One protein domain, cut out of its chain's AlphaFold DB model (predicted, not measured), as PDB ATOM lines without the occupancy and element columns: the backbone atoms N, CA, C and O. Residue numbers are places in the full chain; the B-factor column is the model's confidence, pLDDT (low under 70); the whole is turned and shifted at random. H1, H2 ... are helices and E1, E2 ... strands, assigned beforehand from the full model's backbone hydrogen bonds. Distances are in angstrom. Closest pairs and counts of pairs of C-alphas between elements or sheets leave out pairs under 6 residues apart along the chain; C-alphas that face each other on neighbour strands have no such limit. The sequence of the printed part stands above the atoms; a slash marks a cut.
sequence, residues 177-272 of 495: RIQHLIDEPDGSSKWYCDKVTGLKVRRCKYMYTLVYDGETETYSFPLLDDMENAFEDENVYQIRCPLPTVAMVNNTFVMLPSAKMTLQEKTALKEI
ATOM      1  N   ARG A 177     164.020 160.590 110.689       95.62
ATOM      2  CA  ARG A 177     163.586 160.872 109.321       95.62
ATOM      3  C   ARG A 177     162.420 159.968 108.949       95.62
ATOM      4  O   ARG A 177     162.404 158.793 109.319       95.62
ATOM      5  N   ILE A 178     161.466 160.526 108.218       95.19
ATOM      6  CA  ILE A 178     160.301 159.807 107.700       95.19
ATOM      7  C   ILE A 178     160.139 160.115 106.208       95.19
ATOM      8  O   ILE A 178     160.649 161.119 105.707       95.19
ATOM      9  N   GLN A 179     159.435 159.237 105.507       95.38
ATOM     10  CA  GLN A 179     158.923 159.460 104.164       95.38
ATOM     11  C   GLN A 179     157.409 159.614 104.270       95.38
ATOM     12  O   GLN A 179     156.714 158.715 104.742       95.38
ATOM     13  N   HIS A 180     156.899 160.765 103.856       93.69
ATOM     14  CA  HIS A 180     155.501 161.152 103.994       93.69
ATOM     15  C   HIS A 180     154.859 161.162 102.602       93.69
ATOM     16  O   HIS A 180     155.259 161.947 101.742       93.69
ATOM     17  N   LEU A 181     153.915 160.248 102.340       93.12
ATOM     18  CA  LEU A 181     153.175 160.216 101.078       93.12
ATOM     19  C   LEU A 181     152.000 161.188 101.149       93.12
ATOM     20  O   LEU A 181     151.056 160.970 101.915       93.12
ATOM     21  N   ILE A 182     152.057 162.214 100.305       90.81
ATOM     22  CA  ILE A 182     151.014 163.224 100.141       90.81
ATOM     23  C   ILE A 182     150.404 163.046  98.747       90.81
ATOM     24  O   ILE A 182     151.131 162.916  97.758       90.81
ATOM     25  N   ASP A 183     149.075 163.021  98.669       89.62
ATOM     26  CA  ASP A 183     148.347 163.025  97.397       89.62
ATOM     27  C   ASP A 183     148.272 164.476  96.865       89.62
ATOM     28  O   ASP A 183     147.751 165.369  97.539       89.62
ATOM     29  N   GLU A 184     148.830 164.732  95.678       90.31
ATOM     30  CA  GLU A 184     148.865 166.051  95.032       90.31
ATOM     31  C   GLU A 184     147.525 166.387  94.320       90.31
ATOM     32  O   GLU A 184     146.729 165.496  94.004       90.31
ATOM     33  N   PRO A 185     147.227 167.676  94.028       81.81
ATOM     34  CA  PRO A 185     145.928 168.097  93.482       81.81
ATOM     35  C   PRO A 185     145.589 167.526  92.095       81.81
ATOM     36  O   PRO A 185     144.419 167.524  91.688       81.81
ATOM     37  N   ASP A 186     146.590 167.066  91.345       87.88
ATOM     38  CA  ASP A 186     146.418 166.404  90.051       87.88
ATOM     39  C   ASP A 186     145.886 164.964  90.194       87.88
ATOM     40  O   ASP A 186     145.161 164.497  89.315       87.88
ATOM     41  N   GLY A 187     146.116 164.323  91.344       89.94
ATOM     42  CA  GLY A 187     145.796 162.921  91.626       89.94
ATOM     43  C   GLY A 187     147.012 161.988  91.617       89.94
ATOM     44  O   GLY A 187     146.832 160.774  91.713       89.94
ATOM     45  N   SER A 188     148.230 162.525  91.496       92.69
ATOM     46  CA  SER A 188     149.464 161.791  91.780       92.69
ATOM     47  C   SER A 188     149.704 161.686  93.294       92.69
ATOM     48  O   SER A 188     149.139 162.444  94.080       92.69
ATOM     49  N   SER A 189     150.544 160.740  93.718       93.38
ATOM     50  CA  SER A 189     150.987 160.606  95.112       93.38
ATOM     51  C   SER A 189     152.505 160.718  95.155       93.38
ATOM     52  O   SER A 189     153.189 160.000  94.422       93.38
ATOM     53  N   LYS A 190     153.046 161.571  96.025       94.44
ATOM     54  CA  LYS A 190     154.481 161.871  96.073       94.44
ATOM     55  C   LYS A 190     155.043 161.694  97.475       94.44
ATOM     56  O   LYS A 190     154.440 162.120  98.458       94.44
ATOM     57  N   TRP A 191     156.204 161.049  97.551       94.06
ATOM     58  CA  TRP A 191     156.957 160.892  98.789       94.06
ATOM     59  C   TRP A 191     157.789 162.142  99.051       94.06
ATOM     60  O   TRP A 191     158.651 162.501  98.248       94.06
ATOM     61  N   TYR A 192     157.558 162.762 100.200       93.88
ATOM     62  CA  TYR A 192     158.376 163.839 100.736       93.88
ATOM     63  C   TYR A 192     159.298 163.277 101.820       93.88
ATOM     64  O   TYR A 192     158.880 162.433 102.613       93.88
ATOM     65  N   CYS A 193     160.558 163.714 101.843       91.12
ATOM     66  CA  CYS A 193     161.499 163.357 102.903       91.12
ATOM     67  C   CYS A 193     161.465 164.427 103.995       91.12
ATOM     68  O   CYS A 193     161.588 165.620 103.723       91.12
ATOM     69  N   ASP A 194     161.270 163.969 105.225       91.06
ATOM     70  CA  ASP A 194     160.928 164.795 106.377       91.06
ATOM     71  C   ASP A 194     161.892 164.549 107.534       91.06
ATOM     72  O   ASP A 194     162.464 163.457 107.676       91.06
ATOM     73  N   LYS A 195     161.981 165.524 108.442       96.50
ATOM     74  CA  LYS A 195     162.470 165.299 109.805       96.50
ATOM     75  C   LYS A 195     161.427 165.729 110.830       96.50
ATOM     76  O   LYS A 195     160.967 166.870 110.835       96.50
ATOM     77  N   VAL A 196     161.120 164.836 111.770       96.69
ATOM     78  CA  VAL A 196     160.277 165.168 112.924       96.69
ATOM     79  C   VAL A 196     161.073 166.065 113.869       96.69
ATOM     80  O   VAL A 196     162.074 165.640 114.447       96.69
ATOM     81  N   THR A 197     160.646 167.315 114.034       97.19
ATOM     82  CA  THR A 197     161.351 168.321 114.850       97.19
ATOM     83  C   THR A 197     160.757 168.501 116.245       97.19
ATOM     84  O   THR A 197     161.443 169.005 117.130       97.19
ATOM     85  N   GLY A 198     159.519 168.059 116.482       97.00
ATOM     86  CA  GLY A 198     158.914 168.107 117.813       97.00
ATOM     87  C   GLY A 198     157.517 167.498 117.893       97.00
ATOM     88  O   GLY A 198     156.943 167.077 116.890       97.00
ATOM     89  N   LEU A 199     156.968 167.485 119.106       97.06
ATOM     90  CA  LEU A 199     155.674 166.898 119.449       97.06
ATOM     91  C   LEU A 199     154.850 167.893 120.279       97.06
ATOM     92  O   LEU A 199     155.371 168.531 121.192       97.06
ATOM     93  N   LYS A 200     153.562 168.043 119.962       95.06
ATOM     94  CA  LYS A 200     152.620 168.936 120.657       95.06
ATOM     95  C   LYS A 200     151.294 168.215 120.882       95.06
ATOM     96  O   LYS A 200     150.658 167.776 119.928       95.06
ATOM     97  N   VAL A 201     150.826 168.136 122.125       93.69
ATOM     98  CA  VAL A 201     149.489 167.596 122.423       93.69
ATOM     99  C   VAL A 201     148.437 168.689 122.213       93.69
ATOM    100  O   VAL A 201     148.516 169.760 122.815       93.69
ATOM    101  N   ARG A 202     147.430 168.438 121.370       87.06
ATOM    102  CA  ARG A 202     146.280 169.337 121.151       87.06
ATOM    103  C   ARG A 202     144.987 168.526 121.091       87.06
ATOM    104  O   ARG A 202     144.903 167.562 120.341       87.06
ATOM    105  N   ARG A 203     143.968 168.920 121.872       88.19
ATOM    106  CA  ARG A 203     142.645 168.247 121.942       88.19
ATOM    107  C   ARG A 203     142.748 166.714 122.118       88.19
ATOM    108  O   ARG A 203     142.066 165.961 121.432       88.19
ATOM    109  N   CYS A 204     143.634 166.268 123.011       81.25
ATOM    110  CA  CYS A 204     143.946 164.853 123.267       81.25
ATOM    111  C   CYS A 204     144.503 164.054 122.066       81.25
ATOM    112  O   CYS A 204     144.529 162.827 122.123       81.25
ATOM    113  N   LYS A 205     144.987 164.722 121.008       89.75
ATOM    114  CA  LYS A 205     145.783 164.119 119.930       89.75
ATOM    115  C   LYS A 205     147.240 164.576 119.977       89.75
ATOM    116  O   LYS A 205     147.538 165.703 120.384       89.75
ATOM    117  N   TYR A 206     148.128 163.701 119.519       94.44
ATOM    118  CA  TYR A 206     149.543 163.977 119.292       94.44
ATOM    119  C   TYR A 206     149.730 164.613 117.911       94.44
ATOM    120  O   TYR A 206     149.437 163.980 116.901       94.44
ATOM    121  N   MET A 207     150.199 165.861 117.868       96.00
ATOM    122  CA  MET A 207     150.553 166.571 116.637       96.00
ATOM    123  C   MET A 207     152.076 166.638 116.516       96.00
ATOM    124  O   MET A 207     152.746 167.231 117.364       96.00
ATOM    125  N   TYR A 208     152.614 166.063 115.450       96.88
ATOM    126  CA  TYR A 208     154.038 166.054 115.133       96.88
ATOM    127  C   TYR A 208     154.384 167.272 114.295       96.88
ATOM    128  O   TYR A 208     153.733 167.509 113.281       96.88
ATOM    129  N   THR A 209     155.389 168.043 114.708       97.06
ATOM    130  CA  THR A 209     155.931 169.142 113.903       97.06
ATOM    131  C   THR A 209     156.997 168.595 112.951       97.06
ATOM    132  O   THR A 209     157.914 167.891 113.380       97.06
ATOM    133  N   LEU A 210     156.847 168.911 111.665       96.94
ATOM    134  CA  LEU A 210     157.651 168.413 110.548       96.94
ATOM    135  C   LEU A 210     158.369 169.559 109.829       96.94
ATOM    136  O   LEU A 210     157.892 170.695 109.865       96.94
ATOM    137  N   VAL A 211     159.497 169.241 109.194       96.56
ATOM    138  CA  VAL A 211     160.237 170.112 108.269       96.56
ATOM    139  C   VAL A 211     160.724 169.241 107.111       96.56
ATOM    140  O   VAL A 211     161.506 168.307 107.333       96.56
ATOM    141  N   TYR A 212     160.273 169.572 105.902       95.94
ATOM    142  CA  TYR A 212     160.635 168.880 104.669       95.94
ATOM    143  C   TYR A 212     162.047 169.259 104.201       95.94
ATOM    144  O   TYR A 212     162.500 170.392 104.380       95.94
ATOM    145  N   ASP A 213     162.751 168.323 103.564       94.50
ATOM    146  CA  ASP A 213     164.083 168.580 103.005       94.50
ATOM    147  C   ASP A 213     164.046 169.662 101.910       94.50
ATOM    148  O   ASP A 213     163.587 169.425 100.794       94.50
ATOM    149  N   GLY A 214     164.585 170.842 102.229       92.00
ATOM    150  CA  GLY A 214     164.666 171.998 101.328       92.00
ATOM    151  C   GLY A 214     163.679 173.126 101.643       92.00
ATOM    152  O   GLY A 214     163.811 174.206 101.071       92.00
ATOM    153  N   GLU A 215     162.745 172.919 102.573       92.44
ATOM    154  CA  GLU A 215     161.784 173.936 103.008       92.44
ATOM    155  C   GLU A 215     162.171 174.528 104.374       92.44
ATOM    156  O   GLU A 215     162.781 173.871 105.218       92.44
ATOM    157  N   THR A 216     161.832 175.800 104.595       92.00
ATOM    158  CA  THR A 216     162.074 176.512 105.865       92.00
ATOM    159  C   THR A 216     160.858 176.529 106.791       92.00
ATOM    160  O   THR A 216     160.981 176.916 107.954       92.00
ATOM    161  N   GLU A 217     159.685 176.133 106.295       94.69
ATOM    162  CA  GLU A 217     158.428 176.182 107.038       94.69
ATOM    163  C   GLU A 217     158.225 174.939 107.914       94.69
ATOM    164  O   GLU A 217     158.589 173.818 107.554       94.69
ATOM    165  N   THR A 218     157.609 175.131 109.086       95.12
ATOM    166  CA  THR A 218     157.241 174.023 109.977       95.12
ATOM    167  C   THR A 218     155.776 173.643 109.804       95.12
ATOM    168  O   THR A 218     154.889 174.450 110.101       95.12
ATOM    169  N   TYR A 219     155.521 172.394 109.433       96.00
ATOM    170  CA  TYR A 219     154.176 171.837 109.290       96.00
ATOM    171  C   TYR A 219     153.762 171.089 110.565       96.00
ATOM    172  O   TYR A 219     154.580 170.881 111.466       96.00
ATOM    173  N   SER A 220     152.493 170.688 110.714       95.00
ATOM    174  CA  SER A 220     152.079 169.842 111.849       95.00
ATOM    175  C   SER A 220     150.927 168.884 111.536       95.00
ATOM    176  O   SER A 220     149.848 169.331 111.152       95.00
ATOM    177  N   PHE A 221     151.140 167.584 111.777       95.00
ATOM    178  CA  PHE A 221     150.244 166.486 111.370       95.00
ATOM    179  C   PHE A 221     150.028 165.440 112.486       95.00
ATOM    180  O   PHE A 221     150.905 165.271 113.337       95.00
ATOM    181  N   PRO A 222     148.894 164.714 112.509       94.12
ATOM    182  CA  PRO A 222     148.561 163.746 113.557       94.12
ATOM    183  C   PRO A 222     149.122 162.333 113.280       94.12
ATOM    184  O   PRO A 222     148.406 161.353 113.446       94.12
ATOM    185  N   LEU A 223     150.399 162.222 112.886       93.19
ATOM    186  CA  LEU A 223     151.001 161.041 112.227       93.19
ATOM    187  C   LEU A 223     150.700 159.655 112.828       93.19
ATOM    188  O   LEU A 223     150.714 158.673 112.093       93.19
ATOM    189  N   LEU A 224     150.428 159.535 114.131       90.38
ATOM    190  CA  LEU A 224     150.027 158.256 114.739       90.38
ATOM    191  C   LEU A 224     148.680 157.722 114.221       90.38
ATOM    192  O   LEU A 224     148.485 156.508 114.222       90.38
ATOM    193  N   ASP A 225     147.772 158.589 113.760       86.00
ATOM    194  CA  ASP A 225     146.545 158.172 113.068       86.00
ATOM    195  C   ASP A 225     146.866 157.566 111.682       86.00
ATOM    196  O   ASP A 225     146.207 156.625 111.239       86.00
ATOM    197  N   ASP A 226     147.901 158.081 111.007       80.75
ATOM    198  CA  ASP A 226     148.312 157.683 109.654       80.75
ATOM    199  C   ASP A 226     149.255 156.459 109.656       80.75
ATOM    200  O   ASP A 226     149.261 155.657 108.713       80.75
ATOM    201  N   MET A 227     149.996 156.246 110.754       78.56
ATOM    202  CA  MET A 227     150.894 155.098 110.952       78.56
ATOM    203  C   MET A 227     150.192 153.731 110.994       78.56
ATOM    204  O   MET A 227     150.877 152.716 110.866       78.56
ATOM    205  N   GLU A 228     148.853 153.645 111.069       68.31
ATOM    206  CA  GLU A 228     148.143 152.360 110.876       68.31
ATOM    207  C   GLU A 228     148.444 151.704 109.507       68.31
ATOM    208  O   GLU A 228     148.227 150.500 109.348       68.31
ATOM    209  N   ASN A 229     148.965 152.471 108.536       63.44
ATOM    210  CA  ASN A 229     149.343 152.014 107.194       63.44
ATOM    211  C   ASN A 229     150.863 152.044 106.930       63.44
ATOM    212  O   ASN A 229     151.267 151.936 105.771       63.44
ATOM    213  N   ALA A 230     151.695 152.245 107.958       65.25
ATOM    214  CA  ALA A 230     153.126 152.465 107.770       65.25
ATOM    215  C   ALA A 230     153.912 151.197 107.396       65.25
ATOM    216  O   ALA A 230     153.565 150.078 107.786       65.25
ATOM    217  N   PHE A 231     155.022 151.408 106.688       63.75
ATOM    218  CA  PHE A 231     156.057 150.407 106.435       63.75
ATOM    219  C   PHE A 231     157.413 150.952 106.901       63.75
ATOM    220  O   PHE A 231     157.689 152.144 106.781       63.75
ATOM    221  N   GLU A 232     158.257 150.077 107.441       57.06
ATOM    222  CA  GLU A 232     159.648 150.394 107.770       57.06
ATOM    223  C   GLU A 232     160.545 149.891 106.636       57.06
ATOM    224  O   GLU A 232     160.602 148.687 106.378       57.06
ATOM    225  N   ASP A 233     161.232 150.820 105.975       60.22
ATOM    226  CA  ASP A 233     162.363 150.548 105.082       60.22
ATOM    227  C   ASP A 233     163.649 151.088 105.744       60.22
ATOM    228  O   ASP A 233     163.566 151.749 106.781       60.22
ATOM    229  N   GLU A 234     164.839 150.773 105.227       57.03
ATOM    230  CA  GLU A 234     166.127 150.859 105.946       57.03
ATOM    231  C   GLU A 234     166.409 152.217 106.651       57.03
ATOM    232  O   GLU A 234     167.116 153.088 106.145       57.03
ATOM    233  N   ASN A 235     165.957 152.332 107.909       65.25
ATOM    234  CA  ASN A 235     166.017 153.501 108.809       65.25
ATOM    235  C   ASN A 235     165.041 154.664 108.506       65.25
ATOM    236  O   ASN A 235     165.231 155.762 109.038       65.25
ATOM    237  N   VAL A 236     163.992 154.446 107.704       75.06
ATOM    238  CA  VAL A 236     162.984 155.463 107.349       75.06
ATOM    239  C   VAL A 236     161.565 154.902 107.495       75.06
ATOM    240  O   VAL A 236     161.220 153.886 106.892       75.06
ATOM    241  N   TYR A 237     160.711 155.589 108.259       77.19
ATOM    242  CA  TYR A 237     159.284 155.254 108.340       77.19
ATOM    243  C   TYR A 237     158.534 155.822 107.132       77.19
ATOM    244  O   TYR A 237     158.473 157.040 106.972       77.19
ATOM    245  N   GLN A 238     157.926 154.963 106.318       83.31
ATOM    246  CA  GLN A 238     157.010 155.357 105.248       83.31
ATOM    247  C   GLN A 238     155.585 155.476 105.801       83.31
ATOM    248  O   GLN A 238     155.004 154.483 106.233       83.31
ATOM    249  N   ILE A 239     155.017 156.686 105.786       81.75
ATOM    250  CA  ILE A 239     153.681 157.019 106.307       81.75
ATOM    251  C   ILE A 239     152.800 157.532 105.160       81.75
ATOM    252  O   ILE A 239     153.258 158.316 104.328       81.75
ATOM    253  N   ARG A 240     151.529 157.111 105.111       78.12
ATOM    254  CA  ARG A 240     150.568 157.503 104.066       78.12
ATOM    255  C   ARG A 240     149.302 158.119 104.656       78.12
ATOM    256  O   ARG A 240     148.556 157.421 105.337       78.12
ATOM    257  N   CYS A 241     149.015 159.360 104.271       66.75
ATOM    258  CA  CYS A 241     147.830 160.112 104.686       66.75
ATOM    259  C   CYS A 241     146.671 159.908 103.680       66.75
ATOM    260  O   CYS A 241     146.801 160.309 102.526       66.75
ATOM    261  N   PRO A 242     145.539 159.274 104.055       42.03
ATOM    262  CA  PRO A 242     144.494 158.852 103.110       42.03
ATOM    263  C   PRO A 242     143.299 159.824 102.996       42.03
ATOM    264  O   PRO A 242     142.219 159.428 102.548       42.03
ATOM    265  N   LEU A 243     143.435 161.067 103.471       43.09
ATOM    266  CA  LEU A 243     142.346 162.045 103.608       43.09
ATOM    267  C   LEU A 243     142.815 163.470 103.252       43.09
ATOM    268  O   LEU A 243     144.004 163.764 103.398       43.09
ATOM    269  N   PRO A 244     141.904 164.380 102.835       44.09
ATOM    270  CA  PRO A 244     142.231 165.794 102.640       44.09
ATOM    271  C   PRO A 244     142.777 166.380 103.940       44.09
ATOM    272  O   PRO A 244     142.062 166.526 104.935       44.09
ATOM    273  N   THR A 245     144.076 166.652 103.936       50.97
ATOM    274  CA  THR A 245     144.818 166.935 105.158       50.97
ATOM    275  C   THR A 245     144.845 168.438 105.399       50.97
ATOM    276  O   THR A 245     145.340 169.214 104.583       50.97
ATOM    277  N   VAL A 246     144.293 168.853 106.539       45.19
ATOM    278  CA  VAL A 246     144.362 170.240 107.004       45.19
ATOM    279  C   VAL A 246     145.733 170.453 107.641       45.19
ATOM    280  O   VAL A 246     145.947 170.122 108.807       45.19
ATOM    281  N   ALA A 247     146.668 170.983 106.857       51.53
ATOM    282  CA  ALA A 247     147.986 171.366 107.333       51.53
ATOM    283  C   ALA A 247     147.907 172.668 108.150       51.53
ATOM    284  O   ALA A 247     147.031 173.510 107.940       51.53
ATOM    285  N   MET A 248     148.851 172.851 109.072       45.09
ATOM    286  CA  MET A 248     149.082 174.129 109.743       45.09
ATOM    287  C   MET A 248     150.455 174.659 109.341       45.09
ATOM    288  O   MET A 248     151.454 173.998 109.613       45.09
ATOM    289  N   VAL A 249     150.478 175.842 108.732       59.72
ATOM    290  CA  VAL A 249     151.673 176.536 108.232       59.72
ATOM    291  C   VAL A 249     151.740 177.888 108.927       59.72
ATOM    292  O   VAL A 249     150.808 178.681 108.813       59.72
ATOM    293  N   ASN A 250     152.791 178.143 109.709       56.25
ATOM    294  CA  ASN A 250     152.986 179.405 110.446       56.25
ATOM    295  C   ASN A 250     151.740 179.865 111.249       56.25
ATOM    296  O   ASN A 250     151.377 181.036 111.255       56.25
ATOM    297  N   ASN A 251     151.080 178.917 111.933       46.50
ATOM    298  CA  ASN A 251     149.783 179.036 112.635       46.50
ATOM    299  C   ASN A 251     148.521 179.234 111.762       46.50
ATOM    300  O   ASN A 251     147.417 179.121 112.295       46.50
ATOM    301  N   THR A 252     148.646 179.434 110.452       35.97
ATOM    302  CA  THR A 252     147.522 179.473 109.502       35.97
ATOM    303  C   THR A 252     147.104 178.056 109.103       35.97
ATOM    304  O   THR A 252     147.946 177.177 108.917       35.97
ATOM    305  N   PHE A 253     145.801 177.807 108.959       45.12
ATOM    306  CA  PHE A 253     145.287 176.536 108.441       45.12
ATOM    307  C   PHE A 253     145.238 176.549 106.910       45.12
ATOM    308  O   PHE A 253     144.593 177.413 106.318       45.12
ATOM    309  N   VAL A 254     145.866 175.557 106.280       49.16
ATOM    310  CA  VAL A 254     145.858 175.347 104.828       49.16
ATOM    311  C   VAL A 254     145.165 174.018 104.541       49.16
ATOM    312  O   VAL A 254     145.615 172.966 104.994       49.16
ATOM    313  N   MET A 255     144.059 174.044 103.792       34.84
ATOM    314  CA  MET A 255     143.448 172.810 103.295       34.84
ATOM    315  C   MET A 255     144.183 172.336 102.045       34.84
ATOM    316  O   MET A 255     144.135 173.004 101.012       34.84
ATOM    317  N   LEU A 256     144.809 171.162 102.116       44.00
ATOM    318  CA  LEU A 256     145.253 170.453 100.920       44.00
ATOM    319  C   LEU A 256     144.016 169.834 100.231       44.00
ATOM    320  O   LEU A 256     143.171 169.245 100.917       44.00
ATOM    321  N   PRO A 257     143.840 170.009  98.906       32.38
ATOM    322  CA  PRO A 257     142.594 169.669  98.224       32.38
ATOM    323  C   PRO A 257     142.338 168.158  98.179       32.38
ATOM    324  O   PRO A 257     143.249 167.341  98.103       32.38
ATOM    325  N   SER A 258     141.059 167.784  98.204       36.62
ATOM    326  CA  SER A 258     140.630 166.383  98.233       36.62
ATOM    327  C   SER A 258     140.629 165.744  96.843       36.62
ATOM    328  O   SER A 258     140.175 166.352  95.873       36.62
ATOM    329  N   ALA A 259     140.972 164.455  96.764       40.81
ATOM    330  CA  ALA A 259     140.911 163.633  95.548       40.81
ATOM    331  C   ALA A 259     139.491 163.444  94.942       40.81
ATOM    332  O   ALA A 259     139.312 162.656  94.017       40.81
ATOM    333  N   LYS A 260     138.468 164.142  95.459       35.16
ATOM    334  CA  LYS A 260     137.063 164.086  95.012       35.16
ATOM    335  C   LYS A 260     136.527 165.393  94.405       35.16
ATOM    336  O   LYS A 260     135.315 165.534  94.286       35.16
ATOM    337  N   MET A 261     137.394 166.329  94.019       40.03
ATOM    338  CA  MET A 261     136.980 167.516  93.253       40.03
ATOM    339  C   MET A 261     136.705 167.172  91.785       40.03
ATOM    340  O   MET A 261     137.488 166.466  91.142       40.03
ATOM    341  N   THR A 262     135.606 167.699  91.251       53.94
ATOM    342  CA  THR A 262     135.216 167.589  89.841       53.94
ATOM    343  C   THR A 262     136.124 168.426  88.936       53.94
ATOM    344  O   THR A 262     136.826 169.338  89.378       53.94
ATOM    345  N   LEU A 263     136.103 168.138  87.630       46.16
ATOM    346  CA  LEU A 263     136.962 168.824  86.662       46.16
ATOM    347  C   LEU A 263     136.692 170.341  86.594       46.16
ATOM    348  O   LEU A 263     137.639 171.106  86.450       46.16
ATOM    349  N   GLN A 264     135.438 170.783  86.760       46.62
ATOM    350  CA  GLN A 264     135.089 172.212  86.777       46.62
ATOM    351  C   GLN A 264     135.699 172.941  87.983       46.62
ATOM    352  O   GLN A 264     136.287 174.009  87.821       46.62
ATOM    353  N   GLU A 265     135.634 172.346  89.176       47.91
ATOM    354  CA  GLU A 265     136.220 172.928  90.392       47.91
ATOM    355  C   GLU A 265     137.758 172.989  90.306       47.91
ATOM    356  O   GLU A 265     138.373 173.948  90.779       47.91
ATOM    357  N   LYS A 266     138.390 172.001  89.649       48.62
ATOM    358  CA  LYS A 266     139.836 172.024  89.361       48.62
ATOM    359  C   LYS A 266     140.222 173.135  88.373       48.62
ATOM    360  O   LYS A 266     141.272 173.749  88.555       48.62
ATOM    361  N   THR A 267     139.396 173.425  87.363       47.09
ATOM    362  CA  THR A 267     139.625 174.550  86.436       47.09
ATOM    363  C   THR A 267     139.525 175.893  87.158       47.09
ATOM    364  O   THR A 267     140.460 176.686  87.075       47.09
ATOM    365  N   ALA A 268     138.469 176.110  87.951       45.44
ATOM    366  CA  ALA A 268     138.268 177.361  88.689       45.44
ATOM    367  C   ALA A 268     139.442 177.689  89.636       45.44
ATOM    368  O   ALA A 268     139.943 178.814  89.649       45.44
ATOM    369  N   LEU A 269     139.959 176.696  90.374       43.31
ATOM    370  CA  LEU A 269     141.152 176.874  91.217       43.31
ATOM    371  C   LEU A 269     142.410 177.265  90.424       43.31
ATOM    372  O   LEU A 269     143.257 178.000  90.937       43.31
ATOM    373  N   LYS A 270     142.548 176.790  89.182       46.41
ATOM    374  CA  LYS A 270     143.690 177.106  88.314       46.41
ATOM    375  C   LYS A 270     143.626 178.542  87.781       46.41
ATOM    376  O   LYS A 270     144.661 179.194  87.686       46.41
ATOM    377  N   GLU A 271     142.432 179.050  87.492       44.09
ATOM    378  CA  GLU A 271     142.213 180.442  87.068       44.09
ATOM    379  C   GLU A 271     142.408 181.433  88.229       44.09
ATOM    380  O   GLU A 271     143.075 182.458  88.064       44.09
ATOM    381  N   ILE A 272     141.947 181.083  89.437       40.69
ATOM    382  CA  ILE A 272     142.203 181.861  90.662       40.69
ATOM    383  C   ILE A 272     143.713 181.962  90.946       40.69
ATOM    384  O   ILE A 272     144.222 183.049  91.208       40.69
TER     385      ILE A 272
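AT A GLANCE: This is residues 177 to 272 of the 495 residues of an uncharacterized protein of Mytilus coruscus (UniProt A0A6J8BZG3). The main body is one strongly twisted sheet of six strands, folded over where its longest strand, E2, bends by 90 degrees: E1, E6 and E5 run beside one another along one part of it, and E3 and E4 make the other. A small hairpin, E7 and E8, sits next to the edge strand E4, and the short helix H1 lies far out at the end of the printed part, with residues 267 to 272 sticking out free. The printed part has 96 residues with eight named strands followed by one named helix, E1 to E8 and then H1; the large sheet has the order E4, E3, E2, E1, E6, E5 and is mixed, the small one is antiparallel, and the class is mostly strand. The whole is compact, with a radius of gyration of the C-alphas of 14.3 A and spans of 41 by 30 by 28 A.

IN THESE COORDINATES: E1, residues 177 to 183, begins at C-alpha 177 (163.586, 160.872, 109.321) and is 19.5 A long. E2, residues 189 to 202, is 27.9 A long and bends at Thr 197, C-alpha at (161.351, 168.321, 114.850). E3, residues 205 to 212, is 21.8 A long. E4 is residues 219 to 221, E5 residues 231 to 233, E6 residues 236 to 240, E7 residues 246 to 249 and E8 residues 252 to 255. H1, residues 263 to 272, is 14.6 A long and ends at C-alpha 272 (142.203, 181.861, 90.662).

HOW THE PARTS SIT: E1, E2, E3 and E4 form a meander, each strand the antiparallel neighbour of the one before. In the hairpin of E1 and E2, N 180 and O 192 are 2.9 A apart. In the hairpin of E2 and E3, N 200 and O 207 are 2.8 A apart. In the hairpin of E3 and E4, N 208 and O 221 are 2.8 A apart. E6 is parallel to E1 at 22 degrees, with N 179 and O 237 at 2.8 A. E5 and E6 are a hairpin, with N 236 and O 233 at 2.9 A. E7 and E8 are a hairpin, with N 252 and O 249 at 2.8 A; the closest C-alphas of E4 and E7, those of Tyr 219 and Val 249, are 5.4 A apart. H1 is not on the six-stranded sheet and is apart from E7; in it every O i to N i+4 pair is within hydrogen-bond range.

THE WHOLE: The two C-alphas farthest apart, those of Glu 234 and Glu 271, are 42.5 A apart. The printed part has no cut, and no link is long. The mean pLDDT of the printed part is 73.6; residues 228 to 235 and 241 to 272 are under 70.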